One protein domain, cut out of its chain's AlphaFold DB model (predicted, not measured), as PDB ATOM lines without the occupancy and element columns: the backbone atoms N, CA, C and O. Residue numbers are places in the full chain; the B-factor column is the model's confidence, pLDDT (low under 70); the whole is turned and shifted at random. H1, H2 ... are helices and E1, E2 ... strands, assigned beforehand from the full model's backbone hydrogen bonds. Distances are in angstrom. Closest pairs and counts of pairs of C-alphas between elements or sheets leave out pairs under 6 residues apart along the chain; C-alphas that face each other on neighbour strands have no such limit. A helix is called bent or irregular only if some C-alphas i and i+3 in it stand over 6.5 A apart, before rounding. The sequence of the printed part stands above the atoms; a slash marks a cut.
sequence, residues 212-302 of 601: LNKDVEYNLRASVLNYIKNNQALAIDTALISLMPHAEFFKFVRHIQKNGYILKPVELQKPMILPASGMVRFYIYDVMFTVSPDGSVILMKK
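AT A GLANCE: This is residues 212 to 302 of the 601 residues of an uncharacterized protein of Ruminococcus sp. AM40-10AC (UniProt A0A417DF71). A small twisted sheet of four strands, E1 to E4, has the long helix H1 crossing one face, and its other face has no named helix. Beyond the sheet, at one end of the long axis, the helical hairpin of H2 and H3 makes a second part, with H3 about perpendicular to H1 and packed on its residues 225 to 230. The printed part has 91 residues with three named helices and four named strands, in the order H1 H2 H3 E1 E2 E3 E4; the sheet's order is E1 - E2 - E3 - E4, antiparallel throughout. The class is mixed, helices and strands, and the whole is compact, with a radius of gyration of the C-alphas of 13.2 A and an elongated outline of 41 by 24 by 20 A.

HOW THE PARTS SIT: Begin with H1, residues 214 to 230, which is on the sheet of E1, residues 269 to 273, E2, 280 to 284, E3, 287 to 291, and E4, 298 to 300, at a height over the sheet of 10.0 A. These make two layers, a helix on one face of a sheet. H1 runs only just across the strands, at 61 degrees to E2 on the local plane; its closest C-alphas to E4 are Ser 223 and Ile 298, 7.3 A. H2, residues 238 to 243, and H3, residues 247 to 259, touch as a helical hairpin, opposite ways at a shallow tilt of 13 degrees, closest at C-alphas 241 and 247, 5.3 A. Residues 253 to 257 of H3 touch H1, closest at C-alphas 229 and 257, 4.9 A, about perpendicular at 83 degrees. H3 is not on the sheet, but only just, with 4 pairs of C-alphas within 10 A; H2 is apart from the four strands. The strands form a meander, each the antiparallel neighbour of the one before: look for N 272 and O 281 at 2.8 A, N 282 and O 289 at 2.9 A, and N 290 and O 299 at 2.8 A, within hydrogen-bond range. In H1 and H3 every O i to N i+4 pair is within range; in H2 0 of 2 are, and 1 of 3 O i to N i+3 pairs.

IN THESE COORDINATES: Find C-alpha 214 at (3.082, 11.924, 23.979); from there H1 runs 24.3 A. H2 is irregular, C-alphas 239 and 242 being 7.2 A apart, and H3 spans 18.1 A. E1 spans 12.8 A, E2 and E3 12.9 A each, and E4 ends at C-alpha 300, (-15.932, 18.681, 32.574).

THE WHOLE: The two C-alphas farthest apart, Ala 239 and Ala 276, are 41.7 A apart. The printed part has no cut and no long link. Look for pLDDT under 70 at residues 261 and 263; the mean of the printed part is 88.9.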
ATOM      1  N   LEU A 212      -0.136   7.741  29.072       91.00
ATOM      2  CA  LEU A 212      -0.479   8.225  27.739       91.00
ATOM      3  C   LEU A 212       0.759   8.332  26.841       91.00
ATOM      4  O   LEU A 212       1.845   8.700  27.288       91.00
ATOM      5  N   ASN A 213       0.573   8.063  25.550       91.56
ATOM      6  CA  ASN A 213       1.565   8.416  24.538       91.56
ATOM      7  C   ASN A 213       1.662   9.945  24.412       91.56
ATOM      8  O   ASN A 213       0.655  10.638  24.543       91.56
ATOM      9  N   LYS A 214       2.850  10.469  24.082       88.19
ATOM     10  CA  LYS A 214       3.082  11.924  23.979       88.19
ATOM     11  C   LYS A 214       2.119  12.626  23.015       88.19
ATOM     12  O   LYS A 214       1.629  13.703  23.337       88.19
ATOM     13  N   ASP A 215       1.822  12.010  21.872       87.38
ATOM     14  CA  ASP A 215       0.923  12.591  20.862       87.38
ATOM     15  C   ASP A 215      -0.525  12.657  21.360       87.38
ATOM     16  O   ASP A 215      -1.216  13.658  21.181       87.38
ATOM     17  N   VAL A 216      -0.974  11.609  22.054       88.62
ATOM     18  CA  VAL A 216      -2.308  11.559  22.665       88.62
ATOM     19  C   VAL A 216      -2.400  12.578  23.789       88.62
ATOM     20  O   VAL A 216      -3.350  13.347  23.844       88.62
ATOM     21  N   GLU A 217      -1.395  12.633  24.661       89.44
ATOM     22  CA  GLU A 217      -1.330  13.614  25.738       89.44
ATOM     23  C   GLU A 217      -1.384  15.053  25.196       89.44
ATOM     24  O   GLU A 217      -2.109  15.893  25.732       89.44
ATOM     25  N   TYR A 218      -0.668  15.330  24.101       88.00
ATOM     26  CA  TYR A 218      -0.717  16.615  23.409       88.00
ATOM     27  C   TYR A 218      -2.122  16.933  22.882       88.00
ATOM     28  O   TYR A 218      -2.632  18.025  23.138       88.00
ATOM     29  N   ASN A 219      -2.773  15.977  22.214       87.50
ATOM     30  CA  ASN A 219      -4.127  16.152  21.686       87.50
ATOM     31  C   ASN A 219      -5.150  16.392  22.803       87.50
ATOM     32  O   ASN A 219      -5.944  17.326  22.716       87.50
ATOM     33  N   LEU A 220      -5.089  15.617  23.890       91.06
ATOM     34  CA  LEU A 220      -5.971  15.792  25.046       91.06
ATOM     35  C   LEU A 220      -5.801  17.177  25.675       91.06
ATOM     36  O   LEU A 220      -6.792  17.850  25.971       91.06
ATOM     37  N   ARG A 221      -4.553  17.640  25.831       89.31
ATOM     38  CA  ARG A 221      -4.269  19.006  26.288       89.31
ATOM     39  C   ARG A 221      -4.884  20.025  25.334       89.31
ATOM     40  O   ARG A 221      -5.624  20.887  25.794       89.31
ATOM     41  N   ALA A 222      -4.642  19.909  24.028       88.38
ATOM     42  CA  ALA A 222      -5.187  20.825  23.028       88.38
ATOM     43  C   ALA A 222      -6.726  20.896  23.065       88.38
ATOM     44  O   ALA A 222      -7.286  21.994  23.018       88.38
ATOM     45  N   SER A 223      -7.412  19.762  23.240       90.50
ATOM     46  CA  SER A 223      -8.870  19.718  23.401       90.50
ATOM     47  C   SER A 223      -9.345  20.461  24.648       90.50
ATOM     48  O   SER A 223     -10.293  21.242  24.559       90.50
ATOM     49  N   VAL A 224      -8.668  20.302  25.791       91.31
ATOM     50  CA  VAL A 224      -8.986  21.069  27.010       91.31
ATOM     51  C   VAL A 224      -8.769  22.566  26.795       91.31
ATOM     52  O   VAL A 224      -9.617  23.366  27.190       91.31
ATOM     53  N   LEU A 225      -7.670  22.963  26.146       89.75
ATOM     54  CA  LEU A 225      -7.403  24.375  25.855       89.75
ATOM     55  C   LEU A 225      -8.494  24.984  24.986       89.75
ATOM     56  O   LEU A 225      -8.989  26.063  25.304       89.75
ATOM     57  N   ASN A 226      -8.897  24.284  23.927       89.88
ATOM     58  CA  ASN A 226      -9.972  24.732  23.051       89.88
ATOM     59  C   ASN A 226     -11.312  24.807  23.791       89.88
ATOM     60  O   ASN A 226     -12.027  25.796  23.639       89.88
ATOM     61  N   TYR A 227     -11.628  23.821  24.633       92.31
ATOM     62  CA  TYR A 227     -12.832  23.837  25.464       92.31
ATOM     63  C   TYR A 227     -12.877  25.067  26.378       92.31
ATOM     64  O   TYR A 227     -13.846  25.820  26.356       92.31
ATOM     65  N   ILE A 228     -11.801  25.327  27.125       92.56
ATOM     66  CA  ILE A 228     -11.711  26.471  28.043       92.56
ATOM     67  C   ILE A 228     -11.745  27.804  27.286       92.56
ATOM     68  O   ILE A 228     -12.432  28.741  27.702       92.56
ATOM     69  N   LYS A 229     -11.018  27.897  26.168       90.75
ATOM     70  CA  LYS A 229     -10.963  29.096  25.322       90.75
ATOM     71  C   LYS A 229     -12.345  29.475  24.789       90.75
ATOM     72  O   LYS A 229     -12.668  30.659  24.731       90.75
ATOM     73  N   ASN A 230     -13.150  28.479  24.423       90.81
ATOM     74  CA  ASN A 230     -14.463  28.690  23.823       90.81
ATOM     75  C   ASN A 230     -15.597  28.791  24.858       90.81
ATOM     76  O   ASN A 230     -16.652  29.336  24.539       90.81
ATOM     77  N   ASN A 231     -15.401  28.326  26.098       91.81
ATOM     78  CA  ASN A 231     -16.424  28.395  27.142       91.81
ATOM     79  C   ASN A 231     -16.401  29.741  27.896       91.81
ATOM     80  O   ASN A 231     -15.767  29.884  28.944       91.81
ATOM     81  N   GLN A 232     -17.137  30.730  27.379       90.50
ATOM     82  CA  GLN A 232     -17.262  32.060  27.998       90.50
ATOM     83  C   GLN A 232     -17.961  32.044  29.366       90.50
ATOM     84  O   GLN A 232     -17.741  32.954  30.162       90.50
ATOM     85  N   ALA A 233     -18.750  31.014  29.688       92.44
ATOM     86  CA  ALA A 233     -19.424  30.911  30.984       92.44
ATOM     87  C   ALA A 233     -18.446  30.666  32.151       92.44
ATOM     88  O   ALA A 233     -18.795  30.883  33.308       92.44
ATOM     89  N   LEU A 234     -17.197  30.282  31.858       93.88
ATOM     90  CA  LEU A 234     -16.120  30.161  32.848       93.88
ATOM     91  C   LEU A 234     -15.317  31.462  33.047       93.88
ATOM     92  O   LEU A 234     -14.390  31.494  33.859       93.88
ATOM     93  N   ALA A 235     -15.636  32.534  32.315       92.50
ATOM     94  CA  ALA A 235     -14.892  33.789  32.365       92.50
ATOM     95  C   ALA A 235     -15.204  34.595  33.638       92.50
ATOM     96  O   ALA A 235     -16.182  35.338  33.706       92.50
ATOM     97  N   ILE A 236     -14.338  34.488  34.645       92.06
ATOM     98  CA  ILE A 236     -14.437  35.250  35.897       92.06
ATOM     99  C   ILE A 236     -13.607  36.544  35.862       92.06
ATOM    100  O   ILE A 236     -12.540  36.612  35.237       92.06
ATOM    101  N   ASP A 237     -14.087  37.583  36.548       91.19
ATOM    102  CA  ASP A 237     -13.303  38.792  36.808       91.19
ATOM    103  C   ASP A 237     -12.012  38.451  37.574       91.19
ATOM    104  O   ASP A 237     -12.035  37.769  38.598       91.19
ATOM    105  N   THR A 238     -10.870  38.944  37.081       90.94
ATOM    106  CA  THR A 238      -9.544  38.619  37.626       90.94
ATOM    107  C   THR A 238      -9.430  38.914  39.124       90.94
ATOM    108  O   THR A 238      -8.751  38.174  39.830       90.94
ATOM    109  N   ALA A 239     -10.085  39.972  39.610       90.81
ATOM    110  CA  ALA A 239     -10.000  40.360  41.015       90.81
ATOM    111  C   ALA A 239     -10.745  39.392  41.947       90.81
ATOM    112  O   ALA A 239     -10.437  39.354  43.126       90.81
ATOM    113  N   LEU A 240     -11.692  38.599  41.437       92.94
ATOM    114  CA  LEU A 240     -12.504  37.688  42.252       92.94
ATOM    115  C   LEU A 240     -11.913  36.278  42.351       92.94
ATOM    116  O   LEU A 240     -12.402  35.459  43.122       92.94
ATOM    117  N   ILE A 241     -10.866  35.973  41.577       92.94
ATOM    118  CA  ILE A 241     -10.305  34.619  41.475       92.94
ATOM    119  C   ILE A 241      -9.851  34.080  42.836       92.94
ATOM    120  O   ILE A 241     -10.031  32.895  43.105       92.94
ATOM    121  N   SER A 242      -9.283  34.931  43.696       91.38
ATOM    122  CA  SER A 242      -8.810  34.536  45.029       91.38
ATOM    123  C   SER A 242      -9.928  34.105  45.977       91.38
ATOM    124  O   SER A 242      -9.640  33.396  46.931       91.38
ATOM    125  N   LEU A 243     -11.180  34.494  45.713       92.12
ATOM    126  CA  LEU A 243     -12.336  34.084  46.511       92.12
ATOM    127  C   LEU A 243     -12.826  32.674  46.150       92.12
ATOM    128  O   LEU A 243     -13.622  32.094  46.881       92.12
ATOM    129  N   MET A 244     -12.402  32.123  45.012       90.19
ATOM    130  CA  MET A 244     -12.954  30.875  44.489       90.19
ATOM    131  C   MET A 244     -12.263  29.645  45.103       90.19
ATOM    132  O   MET A 244     -11.032  29.598  45.134       90.19
ATOM    133  N   PRO A 245     -13.002  28.572  45.450       85.00
ATOM    134  CA  PRO A 245     -12.427  27.340  46.013       85.00
ATOM    135  C   PRO A 245     -11.454  26.615  45.061       85.00
ATOM    136  O   PRO A 245     -10.597  25.858  45.502       85.00
ATOM    137  N   HIS A 246     -11.540  26.880  43.750       89.00
ATOM    138  CA  HIS A 246     -10.606  26.394  42.727       89.00
ATOM    139  C   HIS A 246      -9.829  27.553  42.076       89.00
ATOM    140  O   HIS A 246      -9.751  27.650  40.849       89.00
ATOM    141  N   ALA A 247      -9.281  28.466  42.886       90.69
ATOM    142  CA  ALA A 247      -8.595  29.672  42.413       90.69
ATOM    143  C   ALA A 247      -7.534  29.385  41.333       90.69
ATOM    144  O   ALA A 247      -7.514  30.061  40.307       90.69
ATOM    145  N   GLU A 248      -6.695  28.355  41.502       91.19
ATOM    146  CA  GLU A 248      -5.665  27.989  40.512       91.19
ATOM    147  C   GLU A 248      -6.256  27.572  39.158       91.19
ATOM    148  O   GLU A 248      -5.759  27.986  38.106       91.19
ATOM    149  N   PHE A 249      -7.373  26.841  39.162       92.81
ATOM    150  CA  PHE A 249      -8.095  26.511  37.935       92.81
ATOM    151  C   PHE A 249      -8.647  27.770  37.254       92.81
ATOM    152  O   PHE A 249      -8.515  27.931  36.044       92.81
ATOM    153  N   PHE A 250      -9.210  28.713  38.010       92.88
ATOM    154  CA  PHE A 250      -9.711  29.962  37.430       92.88
ATOM    155  C   PHE A 250      -8.591  30.898  36.948       92.88
ATOM    156  O   PHE A 250      -8.759  31.560  35.921       92.88
ATOM    157  N   LYS A 251      -7.417  30.907  37.601       92.12
ATOM    158  CA  LYS A 251      -6.203  31.563  37.071       92.12
ATOM    159  C   LYS A 251      -5.824  30.971  35.716       92.12
ATOM    160  O   LYS A 251      -5.542  31.715  34.774       92.12
ATOM    161  N   PHE A 252      -5.864  29.645  35.609       91.06
ATOM    162  CA  PHE A 252      -5.597  28.919  34.374       91.06
ATOM    163  C   PHE A 252      -6.603  29.251  33.262       91.06
ATOM    164  O   PHE A 252      -6.196  29.636  32.163       91.06
ATOM    165  N   VAL A 253      -7.906  29.207  33.562       92.62
ATOM    166  CA  VAL A 253      -8.981  29.601  32.636       92.62
ATOM    167  C   VAL A 253      -8.771  31.027  32.131       92.62
ATOM    168  O   VAL A 253      -8.751  31.267  30.921       92.62
ATOM    169  N   ARG A 254      -8.537  31.975  33.048       90.94
ATOM    170  CA  ARG A 254      -8.337  33.388  32.715       90.94
ATOM    171  C   ARG A 254      -7.120  33.601  31.821       90.94
ATOM    172  O   ARG A 254      -7.175  34.414  30.899       90.94
ATOM    173  N   HIS A 255      -6.032  32.875  32.076       89.75
ATOM    174  CA  HIS A 255      -4.829  32.930  31.251       89.75
ATOM    175  C   HIS A 255      -5.109  32.468  29.815       89.75
ATOM    176  O   HIS A 255      -4.759  33.179  28.871       89.75
ATOM    177  N   ILE A 256      -5.787  31.327  29.647       90.44
ATOM    178  CA  ILE A 256      -6.133  30.778  28.328       90.44
ATOM    179  C   ILE A 256      -7.051  31.728  27.563       90.44
ATOM    180  O   ILE A 256      -6.784  32.036  26.404       90.44
ATOM    181  N   GLN A 257      -8.115  32.215  28.200       90.19
ATOM    182  CA  GLN A 257      -9.097  33.075  27.539       90.19
ATOM    183  C   GLN A 257      -8.517  34.440  27.147       90.19
ATOM    184  O   GLN A 257      -8.931  35.009  26.141       90.19
ATOM    185  N   LYS A 258      -7.539  34.961  27.905       87.19
ATOM    186  CA  LYS A 258      -6.881  36.241  27.599       87.19
ATOM    187  C   LYS A 258      -5.785  36.115  26.538       87.19
ATOM    188  O   LYS A 258      -5.698  36.966  25.660       87.19
ATOM    189  N   ASN A 259      -4.928  35.099  26.643       81.88
ATOM    190  CA  ASN A 259      -3.706  35.007  25.839       81.88
ATOM    191  C   ASN A 259      -3.830  34.026  24.665       81.88
ATOM    192  O   ASN A 259      -3.089  34.135  23.696       81.88
ATOM    193  N   GLY A 260      -4.746  33.058  24.737       71.19
ATOM    194  CA  GLY A 260      -4.946  32.038  23.707       71.19
ATOM    195  C   GLY A 260      -3.885  30.929  23.667       71.19
ATOM    196  O   GLY A 260      -3.998  30.044  22.823       71.19
ATOM    197  N   TYR A 261      -2.884  30.958  24.554       68.25
ATOM    198  CA  TYR A 261      -1.819  29.955  24.684       68.25
ATOM    199  C   TYR A 261      -1.336  29.847  26.141       68.25
ATOM    200  O   TYR A 261      -1.721  30.653  26.988       68.25
ATOM    201  N   ILE A 262      -0.483  28.857  26.431       70.06
ATOM    202  CA  ILE A 262       0.187  28.696  27.732       70.06
ATOM    203  C   ILE A 262       1.696  28.571  27.504       70.06
ATOM    204  O   ILE A 262       2.130  27.871  26.594       70.06
ATOM    205  N   LEU A 263       2.494  29.230  28.349       58.81
ATOM    206  CA  LEU A 263       3.964  29.212  28.279       58.81
ATOM    207  C   LEU A 263       4.594  27.898  28.774       58.81
ATOM    208  O   LEU A 263       5.690  27.543  28.350       58.81
ATOM    209  N   LYS A 264       3.922  27.183  29.684       70.94
ATOM    210  CA  LYS A 264       4.344  25.875  30.203       70.94
ATOM    211  C   LYS A 264       3.229  24.844  30.010       70.94
ATOM    212  O   LYS A 264       2.079  25.166  30.299       70.94
ATOM    213  N   PRO A 265       3.536  23.617  29.558       71.50
ATOM    214  CA  PRO A 265       2.524  22.576  29.440       71.50
ATOM    215  C   PRO A 265       1.919  22.266  30.812       71.50
ATOM    216  O   PRO A 265       2.658  22.046  31.770       71.50
ATOM    217  N   VAL A 266       0.590  22.246  30.900       81.19
ATOM    218  CA  VAL A 266      -0.107  21.804  32.112       81.19
ATOM    219  C   VAL A 266      -0.083  20.286  32.185       81.19
ATOM    220  O   VAL A 266      -0.377  19.600  31.205       81.19
ATOM    221  N   GLU A 267       0.299  19.776  33.348       85.31
ATOM    222  CA  GLU A 267       0.400  18.348  33.612       85.31
ATOM    223  C   GLU A 267      -0.991  17.725  33.768       85.31
ATOM    224  O   GLU A 267      -1.839  18.246  34.495       85.31
ATOM    225  N   LEU A 268      -1.223  16.604  33.079       89.50
ATOM    226  CA  LEU A 268      -2.437  15.815  33.256       89.50
ATOM    227  C   LEU A 268      -2.245  14.908  34.469       89.50
ATOM    228  O   LEU A 268      -1.463  13.960  34.433       89.50
ATOM    229  N   GLN A 269      -2.956  15.192  35.553       91.50
ATOM    230  CA  GLN A 269      -2.818  14.436  36.791       91.50
ATOM    231  C   GLN A 269      -3.694  13.182  36.755       91.50
ATOM    232  O   GLN A 269      -4.883  13.251  36.435       91.50
ATOM    233  N   LYS A 270      -3.110  12.044  37.147       91.25
ATOM    234  CA  LYS A 270      -3.791  10.745  37.307       91.25
ATOM    235  C   LYS A 270      -4.655  10.354  36.091       91.25
ATOM    236  O   LYS A 270      -5.866  10.179  36.242       91.25
ATOM    237  N   PRO A 271      -4.067  10.235  34.888       93.62
ATOM    238  CA  PRO A 271      -4.784   9.744  33.720       93.62
ATOM    239  C   PRO A 271      -5.293   8.314  33.942       93.62
ATOM    240  O   PRO A 271      -4.551   7.402  34.314       93.62
ATOM    241  N   MET A 272      -6.582   8.118  33.691       93.19
ATOM    242  CA  MET A 272      -7.267   6.837  33.779       93.19
ATOM    243  C   MET A 272      -8.120   6.608  32.537       93.19
ATOM    244  O   MET A 272      -8.721   7.539  32.017       93.19
ATOM    245  N   ILE A 273      -8.228   5.371  32.084       91.31
ATOM    246  CA  ILE A 273      -9.107   4.966  30.994       91.31
ATOM    247  C   ILE A 273     -10.387   4.335  31.551       91.31
ATOM    248  O   ILE A 273     -10.332   3.546  32.496       91.31
ATOM    249  N   LEU A 274     -11.533   4.700  30.981       90.50
ATOM    250  CA  LEU A 274     -12.848   4.163  31.330       90.50
ATOM    251  C   LEU A 274     -13.183   2.989  30.392       90.50
ATOM    252  O   LEU A 274     -13.357   3.235  29.198       90.50
ATOM    253  N   PRO A 275     -13.303   1.739  30.879       84.19
ATOM    254  CA  PRO A 275     -13.497   0.562  30.018       84.19
ATOM    255  C   PRO A 275     -14.748   0.631  29.141       84.19
ATOM    256  O   PRO A 275     -14.695   0.362  27.944       84.19
ATOM    257  N   ALA A 276     -15.868   1.067  29.726       81.69
ATOM    258  CA  ALA A 276     -17.162   1.089  29.052       81.69
ATOM    259  C   ALA A 276     -17.204   2.038  27.842       81.69
ATOM    260  O   ALA A 276     -17.881   1.738  26.863       81.69
ATOM    261  N   SER A 277     -16.500   3.175  27.904       84.62
ATOM    262  CA  SER A 277     -16.552   4.223  26.875       84.62
ATOM    263  C   SER A 277     -15.247   4.434  26.107       84.62
ATOM    264  O   SER A 277     -15.235   5.201  25.149       84.62
ATOM    265  N   GLY A 278     -14.133   3.851  26.556       86.25
ATOM    266  CA  GLY A 278     -12.803   4.119  26.003       86.25
ATOM    267  C   GLY A 278     -12.312   5.561  26.217       86.25
ATOM    268  O   GLY A 278     -11.314   5.963  25.622       86.25
ATOM    269  N   MET A 279     -12.994   6.368  27.041       90.94
ATOM    270  CA  MET A 279     -12.601   7.754  27.321       90.94
ATOM    271  C   MET A 279     -11.503   7.834  28.383       90.94
ATOM    272  O   MET A 279     -11.431   7.007  29.293       90.94
ATOM    273  N   VAL A 280     -10.680   8.879  28.306       93.19
ATOM    274  CA  VAL A 280      -9.621   9.175  29.273       93.19
ATOM    275  C   VAL A 280     -10.122  10.204  30.283       93.19
ATOM    276  O   VAL A 280     -10.481  11.326  29.930       93.19
ATOM    277  N   ARG A 281     -10.123   9.832  31.559       95.19
ATOM    278  CA  ARG A 281     -10.376  10.700  32.709       95.19
ATOM    279  C   ARG A 281      -9.051  11.192  33.289       95.19
ATOM    280  O   ARG A 281      -8.157  10.390  33.518       95.19
ATOM    281  N   PHE A 282      -8.930  12.480  33.582       95.25
ATOM    282  CA  PHE A 282      -7.752  13.063  34.238       95.25
ATOM    283  C   PHE A 282      -8.125  14.341  34.998       95.25
ATOM    284  O   PHE A 282      -9.263  14.811  34.917       95.25
ATOM    285  N   TYR A 283      -7.168  14.899  35.738       94.62
ATOM    286  CA  TYR A 283      -7.349  16.114  36.530       94.62
ATOM    287  C   TYR A 283      -6.396  17.226  36.089       94.62
ATOM    288  O   TYR A 283      -5.238  16.976  35.760       94.62
ATOM    289  N   ILE A 284      -6.896  18.460  36.110       92.31
ATOM    290  CA  ILE A 284      -6.119  19.691  35.937       92.31
ATOM    291  C   ILE A 284      -6.541  20.648  37.050       92.31
ATOM    292  O   ILE A 284      -7.714  21.012  37.118       92.31
ATOM    293  N   TYR A 285      -5.603  21.043  37.919       91.06
ATOM    294  CA  TYR A 285      -5.877  21.886  39.097       91.06
ATOM    295  C   TYR A 285      -7.088  21.384  39.910       91.06
ATOM    296  O   TYR A 285      -8.015  22.138  40.196       91.06
ATOM    297  N   ASP A 286      -7.103  20.076  40.196       89.94
ATOM    298  CA  ASP A 286      -8.170  19.357  40.911       89.94
ATOM    299  C   ASP A 286      -9.553  19.332  40.226       89.94
ATOM    300  O   ASP A 286     -10.511  18.769  40.764       89.94
ATOM    301  N   VAL A 287      -9.668  19.840  38.995       92.56
ATOM    302  CA  VAL A 287     -10.880  19.735  38.172       92.56
ATOM    303  C   VAL A 287     -10.793  18.512  37.266       92.56
ATOM    304  O   VAL A 287      -9.820  18.329  36.535       92.56
ATOM    305  N   MET A 288     -11.822  17.662  37.314       95.31
ATOM    306  CA  MET A 288     -11.870  16.417  36.546       95.31
ATOM    307  C   MET A 288     -12.428  16.643  35.141       95.31
ATOM    308  O   MET A 288     -13.536  17.158  34.974       95.31
ATOM    309  N   PHE A 289     -11.684  16.161  34.151       95.56
ATOM    310  CA  PHE A 289     -12.078  16.100  32.752       95.56
ATOM    311  C   PHE A 289     -12.189  14.644  32.308       95.56
ATOM    312  O   PHE A 289     -11.434  13.785  32.759       95.56
ATOM    313  N   THR A 290     -13.142  14.366  31.426       95.25
ATOM    314  CA  THR A 290     -13.270  13.100  30.700       95.25
ATOM    315  C   THR A 290     -13.306  13.420  29.214       95.25
ATOM    316  O   THR A 290     -14.173  14.169  28.770       95.25
ATOM    317  N   VAL A 291     -12.339  12.905  28.464       94.00
ATOM    318  CA  VAL A 291     -12.105  13.277  27.065       94.00
ATOM    319  C   VAL A 291     -11.939  12.018  26.225       94.00
ATOM    320  O   VAL A 291     -11.315  11.051  26.666       94.00
ATOM    321  N   SER A 292     -12.496  12.000  25.019       90.19
ATOM    322  CA  SER A 292     -12.246  10.915  24.074       90.19
ATOM    323  C   SER A 292     -10.777  10.922  23.609       90.19
ATOM    324  O   SER A 292     -10.153  11.982  23.552       90.19
ATOM    325  N   PRO A 293     -10.178   9.769  23.267       84.38
ATOM    326  CA  PRO A 293      -8.753   9.699  22.911       84.38
ATOM    327  C   PRO A 293      -8.351  10.519  21.675       84.38
ATOM    328  O   PRO A 293      -7.198  10.920  21.544       84.38
ATOM    329  N   ASP A 294      -9.298  10.750  20.768       82.19
ATOM    330  CA  ASP A 294      -9.176  11.600  19.576       82.19
ATOM    331  C   ASP A 294      -9.468  13.085  19.864       82.19
ATOM    332  O   ASP A 294      -9.298  13.930  18.990       82.19
ATOM    333  N   GLY A 295      -9.911  13.413  21.081       81.19
ATOM    334  CA  GLY A 295     -10.197  14.775  21.517       81.19
ATOM    335  C   GLY A 295     -11.526  15.356  21.024       81.19
ATOM    336  O   GLY A 295     -11.759  16.543  21.258       81.19
ATOM    337  N   SER A 296     -12.374  14.561  20.357       84.88
ATOM    338  CA  SER A 296     -13.653  14.993  19.771       84.88
ATOM    339  C   SER A 296     -14.752  15.261  20.804       84.88
ATOM    340  O   SER A 296     -15.569  16.164  20.617       84.88
ATOM    341  N   VAL A 297     -14.758  14.525  21.917       89.00
ATOM    342  CA  VAL A 297     -15.717  14.675  23.018       89.00
ATOM    343  C   VAL A 297     -14.972  15.074  24.283       89.00
ATOM    344  O   VAL A 297     -14.013  14.415  24.677       89.00
ATOM    345  N   ILE A 298     -15.438  16.127  24.951       93.94
ATOM    346  CA  ILE A 298     -14.889  16.613  26.219       93.94
ATOM    347  C   ILE A 298     -16.014  16.907  27.207       93.94
ATOM    348  O   ILE A 298     -16.983  17.594  26.895       93.94
ATOM    349  N   LEU A 299     -15.867  16.384  28.420       93.12
ATOM    350  CA  LEU A 299     -16.800  16.556  29.523       93.12
ATOM    351  C   LEU A 299     -16.034  17.038  30.751       93.12
ATOM    352  O   LEU A 299     -15.114  16.369  31.223       93.12
ATOM    353  N   MET A 300     -16.434  18.184  31.295       94.31
ATOM    354  CA  MET A 300     -15.932  18.681  32.574       94.31
ATOM    355  C   MET A 300     -16.894  18.272  33.693       94.31
ATOM    356  O   MET A 300     -18.100  18.528  33.624       94.31
ATOM    357  N   LYS A 301     -16.380  17.630  34.747       93.38
ATOM    358  CA  LYS A 301     -17.216  17.222  35.881       93.38
ATOM    359  C   LYS A 301     -17.801  18.458  36.560       93.38
ATOM    360  O   LYS A 301     -17.069  19.381  36.898       93.38
ATOM    361  N   LYS A 302     -19.111  18.431  36.828       90.62
ATOM    362  CA  LYS A 302     -19.848  19.540  37.459       90.62
ATOM    363  C   LYS A 302     -19.719  20.870  36.691       90.62
ATOM    364  O   LYS A 302     -19.753  21.916  37.327       90.62
TER     365      LYS A 302